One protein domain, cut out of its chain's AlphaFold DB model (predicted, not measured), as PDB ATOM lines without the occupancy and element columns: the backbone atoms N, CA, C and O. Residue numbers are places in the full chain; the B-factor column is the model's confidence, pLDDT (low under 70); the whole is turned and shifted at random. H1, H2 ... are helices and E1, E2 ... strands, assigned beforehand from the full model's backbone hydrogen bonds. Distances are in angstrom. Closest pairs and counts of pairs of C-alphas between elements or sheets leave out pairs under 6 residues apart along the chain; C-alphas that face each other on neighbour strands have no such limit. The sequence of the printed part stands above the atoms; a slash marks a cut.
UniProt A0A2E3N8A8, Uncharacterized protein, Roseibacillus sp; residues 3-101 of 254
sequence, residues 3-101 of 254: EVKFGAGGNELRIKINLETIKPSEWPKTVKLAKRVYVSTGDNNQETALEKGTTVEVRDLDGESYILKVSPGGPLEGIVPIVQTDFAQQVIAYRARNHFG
ATOM      1  N   GLU A   3     171.077 244.540 172.487       90.38
ATOM      2  CA  GLU A   3     171.430 245.905 172.083       90.38
ATOM      3  C   GLU A   3     172.568 246.443 172.961       90.38
ATOM      4  O   GLU A   3     172.498 246.388 174.189       90.38
ATOM      5  N   VAL A   4     173.613 246.974 172.329       86.75
ATOM      6  CA  VAL A   4     174.765 247.600 172.982       86.75
ATOM      7  C   VAL A   4     174.843 249.061 172.559       86.75
ATOM      8  O   VAL A   4     174.725 249.380 171.374       86.75
ATOM      9  N   LYS A   5     175.055 249.946 173.535       86.12
ATOM     10  CA  LYS A   5     175.171 251.391 173.326       86.12
ATOM     11  C   LYS A   5     176.625 251.831 173.423       86.12
ATOM     12  O   LYS A   5     177.311 251.477 174.380       86.12
ATOM     13  N   PHE A   6     177.077 252.622 172.459       79.12
ATOM     14  CA  PHE A   6     178.397 253.249 172.457       79.12
ATOM     15  C   PHE A   6     178.247 254.770 172.437       79.12
ATOM     16  O   PHE A   6     177.455 255.296 171.662       79.12
ATOM     17  N   GLY A   7     179.039 255.472 173.249       73.75
ATOM     18  CA  GLY A   7     178.977 256.931 173.351       73.75
ATOM     19  C   GLY A   7     177.770 257.440 174.146       73.75
ATOM     20  O   GLY A   7     177.081 256.677 174.818       73.75
ATOM     21  N   ALA A   8     177.554 258.755 174.103       72.50
ATOM     22  CA  ALA A   8     176.434 259.434 174.749       72.50
ATOM     23  C   ALA A   8     176.024 260.676 173.936       72.50
ATOM     24  O   ALA A   8     176.851 261.268 173.237       72.50
ATOM     25  N   GLY A   9     174.760 261.095 174.050       73.44
ATOM     26  CA  GLY A   9     174.238 262.283 173.363       73.44
ATOM     27  C   GLY A   9     174.106 262.093 171.846       73.44
ATOM     28  O   GLY A   9     173.740 261.014 171.392       73.44
ATOM     29  N   GLY A  10     174.418 263.129 171.056       71.69
ATOM     30  CA  GLY A  10     174.288 263.107 169.584       71.69
ATOM     31  C   GLY A  10     175.165 262.070 168.862       71.69
ATOM     32  O   GLY A  10     174.894 261.721 167.717       71.69
ATOM     33  N   ASN A  11     176.165 261.516 169.554       70.00
ATOM     34  CA  ASN A  11     177.073 260.491 169.036       70.00
ATOM     35  C   ASN A  11     176.766 259.086 169.595       70.00
ATOM     36  O   ASN A  11     177.634 258.215 169.565       70.00
ATOM     37  N   GLU A  12     175.575 258.865 170.168       80.12
ATOM     38  CA  GLU A  12     175.158 257.538 170.635       80.12
ATOM     39  C   GLU A  12     174.925 256.594 169.444       80.12
ATOM     40  O   GLU A  12     174.104 256.860 168.565       80.12
ATOM     41  N   LEU A  13     175.611 255.452 169.449       81.69
ATOM     42  CA  LEU A  13     175.381 254.353 168.516       81.69
ATOM     43  C   LEU A  13     174.709 253.197 169.238       81.69
ATOM     44  O   LEU A  13     175.166 252.781 170.305       81.69
ATOM     45  N   ARG A  14     173.679 252.625 168.618       86.56
ATOM     46  CA  ARG A  14     173.002 251.420 169.104       86.56
ATOM     47  C   ARG A  14     173.256 250.285 168.134       86.56
ATOM     48  O   ARG A  14     172.845 250.346 166.980       86.56
ATOM     49  N   ILE A  15     173.942 249.253 168.604       87.38
ATOM     50  CA  ILE A  15     174.304 248.088 167.800       87.38
ATOM     51  C   ILE A  15     173.577 246.879 168.372       87.38
ATOM     52  O   ILE A  15     173.718 246.568 169.552       87.38
ATOM     53  N   LYS A  16     172.807 246.185 167.531       89.75
ATOM     54  CA  LYS A  16     172.183 244.909 167.889       89.75
ATOM     55  C   LYS A  16     173.089 243.764 167.455       89.75
ATOM     56  O   LYS A  16     173.475 243.694 166.292       89.75
ATOM     57  N   ILE A  17     173.409 242.869 168.379       87.81
ATOM     58  CA  ILE A  17     174.196 241.662 168.124       87.81
ATOM     59  C   ILE A  17     173.351 240.417 168.393       87.81
ATOM     60  O   ILE A  17     172.642 240.338 169.402       87.81
ATOM     61  N   ASN A  18     173.422 239.436 167.489       90.75
ATOM     62  CA  ASN A  18     172.881 238.112 167.765       90.75
ATOM     63  C   ASN A  18     173.919 237.285 168.534       90.75
ATOM     64  O   ASN A  18     174.996 237.006 167.999       90.75
ATOM     65  N   LEU A  19     173.587 236.907 169.769       88.19
ATOM     66  CA  LEU A  19     174.475 236.167 170.662       88.19
ATOM     67  C   LEU A  19     174.744 234.741 170.160       88.19
ATOM     68  O   LEU A  19     175.870 234.273 170.285       88.19
ATOM     69  N   GLU A  20     173.784 234.124 169.464       88.88
ATOM     70  CA  GLU A  20     173.914 232.791 168.845       88.88
ATOM     71  C   GLU A  20     175.043 232.726 167.808       88.88
ATOM     72  O   GLU A  20     175.599 231.674 167.509       88.88
ATOM     73  N   THR A  21     175.388 233.875 167.224       89.69
ATOM     74  CA  THR A  21     176.402 233.944 166.165       89.69
ATOM     75  C   THR A  21     177.818 234.088 166.708       89.69
ATOM     76  O   THR A  21     178.755 234.149 165.910       89.69
ATOM     77  N   ILE A  22     177.992 234.242 168.025       89.12
ATOM     78  CA  ILE A  22     179.291 234.509 168.647       89.12
ATOM     79  C   ILE A  22     180.066 233.202 168.765       89.12
ATOM     80  O   ILE A  22     179.681 232.292 169.494       89.12
ATOM     81  N   LYS A  23     181.198 233.120 168.068       89.88
ATOM     82  CA  LYS A  23     182.045 231.925 168.090       89.88
ATOM     83  C   LYS A  23     182.951 231.934 169.326       89.88
ATOM     84  O   LYS A  23     183.393 233.012 169.723       89.88
ATOM     85  N   PRO A  24     183.349 230.761 169.853       88.44
ATOM     86  CA  PRO A  24     184.320 230.669 170.948       88.44
ATOM     87  C   PRO A  24     185.638 231.412 170.692       88.44
ATOM     88  O   PRO A  24     186.231 231.978 171.603       88.44
ATOM     89  N   SER A  25     186.083 231.483 169.434       88.62
ATOM     90  CA  SER A  25     187.285 232.233 169.043       88.62
ATOM     91  C   SER A  25     187.145 233.755 169.160       88.62
ATOM     92  O   SER A  25     188.149 234.464 169.106       88.62
ATOM     93  N   GLU A  26     185.923 234.265 169.299       90.31
ATOM     94  CA  GLU A  26     185.619 235.687 169.471       90.31
ATOM     95  C   GLU A  26     185.434 236.062 170.946       90.31
ATOM     96  O   GLU A  26     185.228 237.238 171.252       90.31
ATOM     97  N   TRP A  27     185.489 235.087 171.862       90.56
ATOM     98  CA  TRP A  27     185.266 235.336 173.280       90.56
ATOM     99  C   TRP A  27     186.421 236.156 173.871       90.56
ATOM    100  O   TRP A  27     187.593 235.781 173.739       90.56
ATOM    101  N   PRO A  28     186.128 237.282 174.541       92.00
ATOM    102  CA  PRO A  28     187.138 238.001 175.293       92.00
ATOM    103  C   PRO A  28     187.638 237.142 176.458       92.00
ATOM    104  O   PRO A  28     186.863 236.483 177.145       92.00
ATOM    105  N   LYS A  29     188.945 237.203 176.727       93.44
ATOM    106  CA  LYS A  29     189.549 236.511 177.880       93.44
ATOM    107  C   LYS A  29     189.077 237.074 179.220       93.44
ATOM    108  O   LYS A  29     189.080 236.369 180.222       93.44
ATOM    109  N   THR A  30     188.724 238.355 179.242       94.50
ATOM    110  CA  THR A  30     188.309 239.074 180.447       94.50
ATOM    111  C   THR A  30     187.152 240.002 180.141       94.50
ATOM    112  O   THR A  30     187.134 240.623 179.078       94.50
ATOM    113  N   VAL A  31     186.255 240.192 181.098       95.69
ATOM    114  CA  VAL A  31     185.114 241.107 180.993       95.69
ATOM    115  C   VAL A  31     185.041 242.019 182.204       95.69
ATOM    116  O   VAL A  31     185.508 241.667 183.285       95.69
ATOM    117  N   LYS A  32     184.447 243.197 182.032       94.94
ATOM    118  CA  LYS A  32     184.089 244.094 183.129       94.94
ATOM    119  C   LYS A  32     182.652 243.869 183.551       94.94
ATOM    120  O   LYS A  32     181.751 243.816 182.716       94.94
ATOM    121  N   LEU A  33     182.441 243.815 184.858       92.62
ATOM    122  CA  LEU A  33     181.116 243.672 185.446       92.62
ATOM    123  C   LEU A  33     180.331 244.991 185.372       92.62
ATOM    124  O   LEU A  33     180.830 246.052 185.746       92.62
ATOM    125  N   ALA A  34     179.076 244.939 184.933       90.00
ATOM    126  CA  ALA A  34     178.167 246.087 184.932       90.00
ATOM    127  C   ALA A  34     177.423 246.256 186.270       90.00
ATOM    128  O   ALA A  34     176.887 247.337 186.541       90.00
ATOM    129  N   LYS A  35     177.413 245.208 187.102       89.69
ATOM    130  CA  LYS A  35     176.805 245.141 188.436       89.69
ATOM    131  C   LYS A  35     177.715 244.382 189.404       89.69
ATOM    132  O   LYS A  35     178.748 243.862 188.992       89.69
ATOM    133  N   ARG A  36     177.342 244.355 190.682       90.12
ATOM    134  CA  ARG A  36     178.004 243.533 191.697       90.12
ATOM    135  C   ARG A  36     177.730 242.049 191.433       90.12
ATOM    136  O   ARG A  36     176.611 241.709 191.065       90.12
ATOM    137  N   VAL A  37     178.727 241.187 191.617       89.38
ATOM    138  CA  VAL A  37     178.611 239.725 191.462       89.38
ATOM    139  C   VAL A  37     179.294 239.042 192.639       89.38
ATOM    140  O   VAL A  37     180.359 239.482 193.063       89.38
ATOM    141  N   TYR A  38     178.706 237.971 193.158       89.75
ATOM    142  CA  TYR A  38     179.308 237.158 194.212       89.75
ATOM    143  C   TYR A  38     180.026 235.956 193.598       89.75
ATOM    144  O   TYR A  38     179.552 235.360 192.633       89.75
ATOM    145  N   VAL A  39     181.201 235.638 194.135       90.75
ATOM    146  CA  VAL A  39     182.006 234.484 193.725       90.75
ATOM    147  C   VAL A  39     182.341 233.630 194.935       90.75
ATOM    148  O   VAL A  39     182.538 234.155 196.033       90.75
ATOM    149  N   SER A  40     182.447 232.324 194.744       87.00
ATOM    150  CA  SER A  40     182.753 231.378 195.811       87.00
ATOM    151  C   SER A  40     183.729 230.308 195.332       87.00
ATOM    152  O   SER A  40     183.981 230.132 194.140       87.00
ATOM    153  N   THR A  41     184.328 229.611 196.291       81.31
ATOM    154  CA  THR A  41     184.976 228.321 196.026       81.31
ATOM    155  C   THR A  41     183.871 227.287 196.224       81.31
ATOM    156  O   THR A  41     183.170 227.413 197.225       81.31
ATOM    157  N   GLY A  42     183.662 226.346 195.296       65.88
ATOM    158  CA  GLY A  42     182.436 225.527 195.134       65.88
ATOM    159  C   GLY A  42     181.835 224.796 196.356       65.88
ATOM    160  O   GLY A  42     180.783 224.177 196.229       65.88
ATOM    161  N   ASP A  43     182.446 224.898 197.535       64.25
ATOM    162  CA  ASP A  43     181.992 224.407 198.839       64.25
ATOM    163  C   ASP A  43     181.081 225.402 199.614       64.25
ATOM    164  O   ASP A  43     180.720 225.147 200.761       64.25
ATOM    165  N   ASN A  44     180.693 226.534 199.005       58.22
ATOM    166  CA  ASN A  44     179.621 227.461 199.437       58.22
ATOM    167  C   ASN A  44     179.721 228.119 200.833       58.22
ATOM    168  O   ASN A  44     178.772 228.773 201.255       58.22
ATOM    169  N   ASN A  45     180.840 228.020 201.557       61.38
ATOM    170  CA  ASN A  45     180.907 228.570 202.922       61.38
ATOM    171  C   ASN A  45     181.479 230.001 203.023       61.38
ATOM    172  O   ASN A  45     181.426 230.607 204.092       61.38
ATOM    173  N   GLN A  46     182.048 230.549 201.943       71.19
ATOM    174  CA  GLN A  46     182.535 231.934 201.889       71.19
ATOM    175  C   GLN A  46     182.338 232.527 200.493       71.19
ATOM    176  O   GLN A  46     182.988 232.114 199.530       71.19
ATOM    177  N   GLU A  47     181.457 233.519 200.404       85.94
ATOM    178  CA  GLU A  47     181.248 234.315 199.199       85.94
ATOM    179  C   GLU A  47     182.061 235.608 199.274       85.94
ATOM    180  O   GLU A  47     182.118 236.287 200.301       85.94
ATOM    181  N   THR A  48     182.689 235.966 198.162       87.38
ATOM    182  CA  THR A  48     183.383 237.239 197.985       87.38
ATOM    183  C   THR A  48     182.595 238.093 197.007       87.38
ATOM    184  O   THR A  48     182.292 237.660 195.898       87.38
ATOM    185  N   ALA A  49     182.277 239.323 197.401       90.19
ATOM    186  CA  ALA A  49     181.604 240.266 196.523       90.19
ATOM    187  C   ALA A  49     182.611 240.965 195.598       90.19
ATOM    188  O   ALA A  49     183.587 241.560 196.058       90.19
ATOM    189  N   LEU A  50     182.344 240.933 194.297       89.25
ATOM    190  CA  LEU A  50     183.046 241.694 193.272       89.25
ATOM    191  C   LEU A  50     182.193 242.891 192.872       89.25
ATOM    192  O   LEU A  50     181.047 242.746 192.452       89.25
ATOM    193  N   GLU A  51     182.751 244.089 193.002       92.19
ATOM    194  CA  GLU A  51     182.031 245.332 192.740       92.19
ATOM    195  C   GLU A  51     181.849 245.594 191.237       92.19
ATOM    196  O   GLU A  51     182.603 245.101 190.389       92.19
ATOM    197  N   LYS A  52     180.871 246.436 190.893       92.62
ATOM    198  CA  LYS A  52     180.696 246.936 189.524       92.62
ATOM    199  C   LYS A  52     182.005 247.537 188.995       92.62
ATOM    200  O   LYS A  52     182.663 248.324 189.667       92.62
ATOM    201  N   GLY A  53     182.329 247.238 187.742       89.62
ATOM    202  CA  GLY A  53     183.532 247.706 187.058       89.62
ATOM    203  C   GLY A  53     184.752 246.812 187.268       89.62
ATOM    204  O   GLY A  53     185.752 247.019 186.580       89.62
ATOM    205  N   THR A  54     184.669 245.811 188.154       89.94
ATOM    206  CA  THR A  54     185.725 244.807 188.333       89.94
ATOM    207  C   THR A  54     185.933 244.036 187.034       89.94
ATOM    208  O   THR A  54     184.968 243.620 186.391       89.94
ATOM    209  N   THR A  55     187.195 243.858 186.649       95.69
ATOM    210  CA  THR A  55     187.579 242.996 185.527       95.69
ATOM    211  C   THR A  55     187.765 241.572 186.036       95.69
ATOM    212  O   THR A  55     188.515 241.359 186.985       95.69
ATOM    213  N   VAL A  56     187.119 240.606 185.392       94.38
ATOM    214  CA  VAL A  56     187.182 239.176 185.727       94.38
ATOM    215  C   VAL A  56     187.546 238.353 184.497       94.38
ATOM    216  O   VAL A  56     187.269 238.762 183.369       94.38
ATOM    217  N   GLU A  57     188.176 237.202 184.700       94.94
ATOM    218  CA  GLU A  57     188.482 236.237 183.644       94.94
ATOM    219  C   GLU A  57     187.222 235.475 183.240       94.94
ATOM    220  O   GLU A  57     186.463 235.036 184.104       94.94
ATOM    221  N   VAL A  58     187.018 235.288 181.937       94.19
ATOM    222  CA  VAL A  58     185.979 234.401 181.403       94.19
ATOM    223  C   VAL A  58     186.555 232.990 181.356       94.19
ATOM    224  O   VAL A  58     187.526 232.732 180.644       94.19
ATOM    225  N   ARG A  59     185.981 232.087 182.150       89.81
ATOM    226  CA  ARG A  59     186.357 230.670 182.201       89.81
ATOM    227  C   ARG A  59     185.562 229.848 181.205       89.81
ATOM    228  O   ARG A  59     186.134 228.977 180.562       89.81
ATOM    229  N   ASP A  60     184.270 230.135 181.108       89.69
ATOM    230  CA  ASP A  60     183.344 229.409 180.249       89.69
ATOM    231  C   ASP A  60     182.113 230.264 179.917       89.69
ATOM    232  O   ASP A  60     181.876 231.295 180.556       89.69
ATOM    233  N   LEU A  61     181.328 229.835 178.931       88.06
ATOM    234  CA  LEU A  61     180.041 230.429 178.576       88.06
ATOM    235  C   LEU A  61     179.026 229.321 178.303       88.06
ATOM    236  O   LEU A  61     179.196 228.534 177.374       88.06
ATOM    237  N   ASP A  62     177.933 229.338 179.057       85.62
ATOM    238  CA  ASP A  62     176.745 228.558 178.740       85.62
ATOM    239  C   ASP A  62     176.074 229.155 177.494       85.62
ATOM    240  O   ASP A  62     175.563 230.277 177.525       85.62
ATOM    241  N   GLY A  63     176.161 228.445 176.367       76.25
ATOM    242  CA  GLY A  63     175.701 228.939 175.067       76.25
ATOM    243  C   GLY A  63     174.179 229.041 174.939       76.25
ATOM    244  O   GLY A  63     173.700 229.843 174.142       76.25
ATOM    245  N   GLU A  64     173.434 228.264 175.725       77.50
ATOM    246  CA  GLU A  64     171.967 228.249 175.722       77.50
ATOM    247  C   GLU A  64     171.401 229.403 176.562       77.50
ATOM    248  O   GLU A  64     170.548 230.161 176.099       77.50
ATOM    249  N   SER A  65     171.939 229.595 177.767       80.44
ATOM    250  CA  SER A  65     171.468 230.595 178.735       80.44
ATOM    251  C   SER A  65     172.227 231.922 178.650       80.44
ATOM    252  O   SER A  65     171.852 232.902 179.298       80.44
ATOM    253  N   TYR A  66     173.309 231.985 177.869       87.62
ATOM    254  CA  TYR A  66     174.196 233.148 177.749       87.62
ATOM    255  C   TYR A  66     174.780 233.615 179.093       87.62
ATOM    256  O   TYR A  66     174.925 234.819 179.353       87.62
ATOM    257  N   ILE A  67     175.120 232.650 179.953       90.44
ATOM    258  CA  ILE A  67     175.688 232.871 181.288       90.44
ATOM    259  C   ILE A  67     177.190 232.600 181.251       90.44
ATOM    260  O   ILE A  67     177.637 231.510 180.908       90.44
ATOM    261  N   LEU A  68     177.983 233.598 181.633       91.88
ATOM    262  CA  LEU A  68     179.428 233.466 181.752       91.88
ATOM    263  C   LEU A  68     179.784 232.841 183.091       91.88
ATOM    264  O   LEU A  68     179.349 233.320 184.139       91.88
ATOM    265  N   LYS A  69     180.676 231.858 183.054       93.62
ATOM    266  CA  LYS A  69     181.441 231.427 184.214       93.62
ATOM    267  C   LYS A  69     182.678 232.312 184.323       93.62
ATOM    268  O   LYS A  69     183.500 232.352 183.405       93.62
ATOM    269  N   VAL A  70     182.810 233.045 185.423       94.06
ATOM    270  CA  VAL A  70     183.856 234.056 185.618       94.06
ATOM    271  C   VAL A  70     184.677 233.818 186.874       94.06
ATOM    272  O   VAL A  70     184.217 233.188 187.819       94.06
ATOM    273  N   SER A  71     185.900 234.343 186.898       92.94
ATOM    274  CA  SER A  71     186.803 234.242 188.046       92.94
ATOM    275  C   SER A  71     187.596 235.540 188.229       92.94
ATOM    276  O   SER A  71     188.137 236.055 187.251       92.94
ATOM    277  N   PRO A  72     187.738 236.082 189.454       90.50
ATOM    278  CA  PRO A  72     188.687 237.165 189.727       90.50
ATOM    279  C   PRO A  72     190.150 236.678 189.757       90.50
ATOM    280  O   PRO A  72     191.055 237.475 189.994       90.50
ATOM    281  N   GLY A  73     190.384 235.377 189.544       85.69
ATOM    282  CA  GLY A  73     191.669 234.705 189.684       85.69
ATOM    283  C   GLY A  73     191.637 233.645 190.788       85.69
ATOM    284  O   GLY A  73     190.908 233.760 191.775       85.69
ATOM    285  N   GLY A  74     192.449 232.598 190.626       86.38
ATOM    286  CA  GLY A  74     192.498 231.487 191.578       86.38
ATOM    287  C   GLY A  74     191.248 230.593 191.521       86.38
ATOM    288  O   GLY A  74     190.676 230.432 190.442       86.38
ATOM    289  N   PRO A  75     190.844 229.978 192.648       87.06
ATOM    290  CA  PRO A  75     189.779 228.974 192.677       87.06
ATOM    291  C   PRO A  75     188.369 229.570 192.835       87.06
ATOM    292  O   PRO A  75     187.399 228.821 192.870       87.06
ATOM    293  N   LEU A  76     188.251 230.898 192.961       88.69
ATOM    294  CA  LEU A  76     186.962 231.576 193.067       88.69
ATOM    295  C   LEU A  76     186.281 231.620 191.704       88.69
ATOM    296  O   LEU A  76     186.869 232.087 190.724       88.69
ATOM    297  N   GLU A  77     185.027 231.194 191.666       90.00
ATOM    298  CA  GLU A  77     184.191 231.202 190.475       90.00
ATOM    299  C   GLU A  77     182.842 231.851 190.783       90.00
ATOM    300  O   GLU A  77     182.339 231.803 191.903       90.00
ATOM    301  N   GLY A  78     182.253 232.481 189.777       88.44
ATOM    302  CA  GLY A  78     180.878 232.954 189.824       88.44
ATOM    303  C   GLY A  78     180.243 232.891 188.451       88.44
ATOM    304  O   GLY A  78     180.909 232.636 187.445       88.44
ATOM    305  N   ILE A  79     178.943 233.133 188.423       92.38
ATOM    306  CA  ILE A  79     178.144 233.136 187.206       92.38
ATOM    307  C   ILE A  79     177.559 234.524 186.985       92.38
ATOM    308  O   ILE A  79     177.075 235.166 187.916       92.38
ATOM    309  N   VAL A  80     177.632 235.015 185.752       92.62
ATOM    310  CA  VAL A  80     177.115 236.336 185.392       92.62
ATOM    311  C   VAL A  80     176.515 236.313 183.985       92.62
ATOM    312  O   VAL A  80     177.181 235.884 183.044       92.62
ATOM    313  N   PRO A  81     175.274 236.792 183.782       93.50
ATOM    314  CA  PRO A  81     174.708 236.913 182.442       93.50
ATOM    315  C   PRO A  81     175.542 237.854 181.563       93.50
ATOM    316  O   PRO A  81     175.946 238.925 182.026       93.50
ATOM    317  N   ILE A  82     175.721 237.531 180.274       90.94
ATOM    318  CA  ILE A  82     176.464 238.376 179.313       90.94
ATOM    319  C   ILE A  82     175.983 239.835 179.349       90.94
ATOM    320  O   ILE A  82     176.797 240.761 179.310       90.94
ATOM    321  N   VAL A  83     174.669 240.052 179.478       90.88
ATOM    322  CA  VAL A  83     174.038 241.385 179.517       90.88
ATOM    323  C   VAL A  83     174.461 242.242 180.712       90.88
ATOM    324  O   VAL A  83     174.307 243.461 180.678       90.88
ATOM    325  N   GLN A  84     175.004 241.625 181.761       91.94
ATOM    326  CA  GLN A  84     175.539 242.306 182.938       91.94
ATOM    327  C   GLN A  84     177.060 242.492 182.862       91.94
ATOM    328  O   GLN A  84     177.703 242.761 183.876       91.94
ATOM    329  N   THR A  85     177.646 242.376 181.671       93.81
ATOM    330  CA  THR A  85     179.077 242.570 181.427       93.81
ATOM    331  C   THR A  85     179.313 243.384 180.156       93.81
ATOM    332  O   THR A  85     178.395 243.626 179.370       93.81
ATOM    333  N   ASP A  86     180.559 243.781 179.914       94.25
ATOM    334  CA  ASP A  86     180.974 244.378 178.640       94.25
ATOM    335  C   ASP A  86     181.300 243.340 177.542       94.25
ATOM    336  O   ASP A  86     181.821 243.710 176.489       94.25
ATOM    337  N   PHE A  87     180.972 242.054 177.727       94.62
ATOM    338  CA  PHE A  87     181.296 240.975 176.783       94.62
ATOM    339  C   PHE A  87     180.832 241.280 175.352       94.62
ATOM    340  O   PHE A  87     181.637 241.293 174.419       94.62
ATOM    341  N   ALA A  88     179.548 241.605 175.168       92.44
ATOM    342  CA  ALA A  88     178.996 241.922 173.850       92.44
ATOM    343  C   ALA A  88     179.662 243.164 173.231       92.44
ATOM    344  O   ALA A  88     179.923 243.201 172.029       92.44
ATOM    345  N   GLN A  89     180.007 244.156 174.057       91.56
ATOM    346  CA  GLN A  89     180.734 245.348 173.628       91.56
ATOM    347  C   GLN A  89     182.125 244.988 173.087       91.56
ATOM    348  O   GLN A  89     182.532 245.488 172.034       91.56
ATOM    349  N   GLN A  90     182.841 244.093 173.771       92.56
ATOM    350  CA  GLN A  90     184.159 243.626 173.348       92.56
ATOM    351  C   GLN A  90     184.101 242.778 172.073       92.56
ATOM    352  O   GLN A  90     184.942 242.967 171.191       92.56
ATOM    353  N   VAL A  91     183.094 241.912 171.923       92.62
ATOM    354  CA  VAL A  91     182.879 241.127 170.694       92.62
ATOM    355  C   VAL A  91     182.598 242.046 169.505       92.62
ATOM    356  O   VAL A  91     183.205 241.891 168.443       92.62
ATOM    357  N   ILE A  92     181.737 243.053 169.677       91.56
ATOM    358  CA  ILE A  92     181.471 244.061 168.639       91.56
ATOM    359  C   ILE A  92     182.767 244.786 168.259       91.56
ATOM    360  O   ILE A  92     183.081 244.907 167.076       91.56
ATOM    361  N   ALA A  93     183.560 245.212 169.246       86.81
ATOM    362  CA  ALA A  93     184.836 245.877 169.003       86.81
ATOM    363  C   ALA A  93     185.870 244.961 168.317       86.81
ATOM    364  O   ALA A  93     186.686 245.428 167.523       86.81
ATOM    365  N   TYR A  94     185.868 243.659 168.612       88.50
ATOM    366  CA  TYR A  94     186.701 242.668 167.932       88.50
ATOM    367  C   TYR A  94     186.291 242.500 166.463       88.50
ATOM    368  O   TYR A  94     187.128 242.658 165.573       88.50
ATOM    369  N   ARG A  95     184.999 242.274 166.196       90.44
ATOM    370  CA  ARG A  95     184.460 242.140 164.834       90.44
ATOM    371  C   ARG A  95     184.702 243.392 163.999       90.44
ATOM    372  O   ARG A  95     185.150 243.286 162.862       90.44
ATOM    373  N   ALA A  96     184.472 244.571 164.577       86.12
ATOM    374  CA  ALA A  96     184.729 245.845 163.918       86.12
ATOM    375  C   ALA A  96     186.207 245.988 163.526       86.12
ATOM    376  O   ALA A  96     186.498 246.301 162.376       86.12
ATOM    377  N   ARG A  97     187.148 245.684 164.431       83.56
ATOM    378  CA  ARG A  97     188.589 245.709 164.116       83.56
ATOM    379  C   ARG A  97     188.969 244.721 163.016       83.56
ATOM    380  O   ARG A  97     189.792 245.047 162.170       83.56
ATOM    381  N   ASN A  98     188.376 243.532 163.008       85.69
ATOM    382  CA  ASN A  98     188.663 242.537 161.976       85.69
ATOM    383  C   ASN A  98     188.064 242.911 160.607       85.69
ATOM    384  O   ASN A  98     188.594 242.511 159.577       85.69
ATOM    385  N   HIS A  99     186.971 243.679 160.589       84.75
ATOM    386  CA  HIS A  99     186.315 244.114 159.358       84.75
ATOM    387  C   HIS A  99     186.917 245.405 158.780       84.75
ATOM    388  O   HIS A  99     187.165 245.486 157.581       84.75
ATOM    389  N   PHE A 100     187.173 246.408 159.626       81.06
ATOM    390  CA  PHE A 100     187.649 247.735 159.217       81.06
ATOM    391  C   PHE A 100     189.173 247.919 159.350       81.06
ATOM    392  O   PHE A 100     189.715 248.916 158.875       81.06
ATOM    393  N   GLY A 101     189.880 246.978 159.985       71.25
ATOM    394  CA  GLY A 101     191.309 247.075 160.291       71.25
ATOM    395  C   GLY A 101     191.611 247.771 161.627       71.25
ATOM    396  O   GLY A 101     190.719 248.145 162.385       71.25
TER     397      GLY A 101
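Overview. This is residues 3 to 101 of the 254 residues of an uncharacterized protein of Roseibacillus sp (UniProt A0A2E3N8A8). A strongly twisted sheet of four strands, E3, E6, E7 and E8, lies between two separate two-stranded hairpins: E4 and E5 continue the body beyond E8 at one end, while E1 and E2 stand at the other end beside the early part of H1, which leads away from the sheet. Residues 7 to 12, between E1 and E2, and residues 96 to 101 stick out. The 99 printed residues hold eight named strands and then one named helix, in a mixed class; the large sheet has the order E3, E6, E7, E8 and, like both hairpins, is antiparallel. The whole is compact by its radius of gyration, 14.6 A, but elongated in outline, with spans of 47 by 30 by 23 A.

Arrangement. In the largest sheet, edge strand E3, residues 30 to 32, is antiparallel to E6, residues 55 to 62, with N 31 and O 56 2.9 A apart. E6 bends by 69 degrees at residue 59, and its pairing is staggered: residues 55 to 57 pair with E3, and 57 to 62 with E7, residues 67 to 71. N 69 and O 60 are 2.8 A apart. E8, residues 78 to 81, is the other edge strand; N 68 and O 80 are 2.8 A apart. E6, E7 and E8 form a meander, each strand the antiparallel neighbour of the one before. E4, residues 37 to 40, and E5, residues 47 to 50, form a hairpin, with N 39 and O 48 2.9 A apart. The closest C-alphas of E4 and E8, Val 39 and Gly 78, are 4.3 A apart. H1, residues 87 to 100, only grazes the sheet with residues 87 to 90; its closest C-alpha to E3 is Phe 87, 5.7 A from Val 31. In H1 every O i to N i+4 pair is within hydrogen-bond range. E1, residues 3 to 6, and E2, residues 13 to 17, form a hairpin, with N 4 and O 15 2.8 A apart. The closest C-alphas of E1 and H1, Val 4 and Gln 89, are 6.4 A apart.

Along the chain. E1 begins at C-alpha 3, (171.430, 245.905, 172.083). E6, the longest strand, measures 19.3 A from C-alpha 55, (187.579, 242.996, 185.527), to C-alpha 62. E7 measures 13.1 A and E2 12.8 A. H1 measures 19.9 A and ends at C-alpha 100, (187.649, 247.735, 159.217).

Size, cuts and confidence. The C-alphas farthest apart, Gly 10 and Asp 43, are 49.1 A apart. The printed part has no cut. E2 to E3 is the long link, residues 18 to 29. Mean pLDDT of the printed part is 87.0; residues 42 to 45 are under 70.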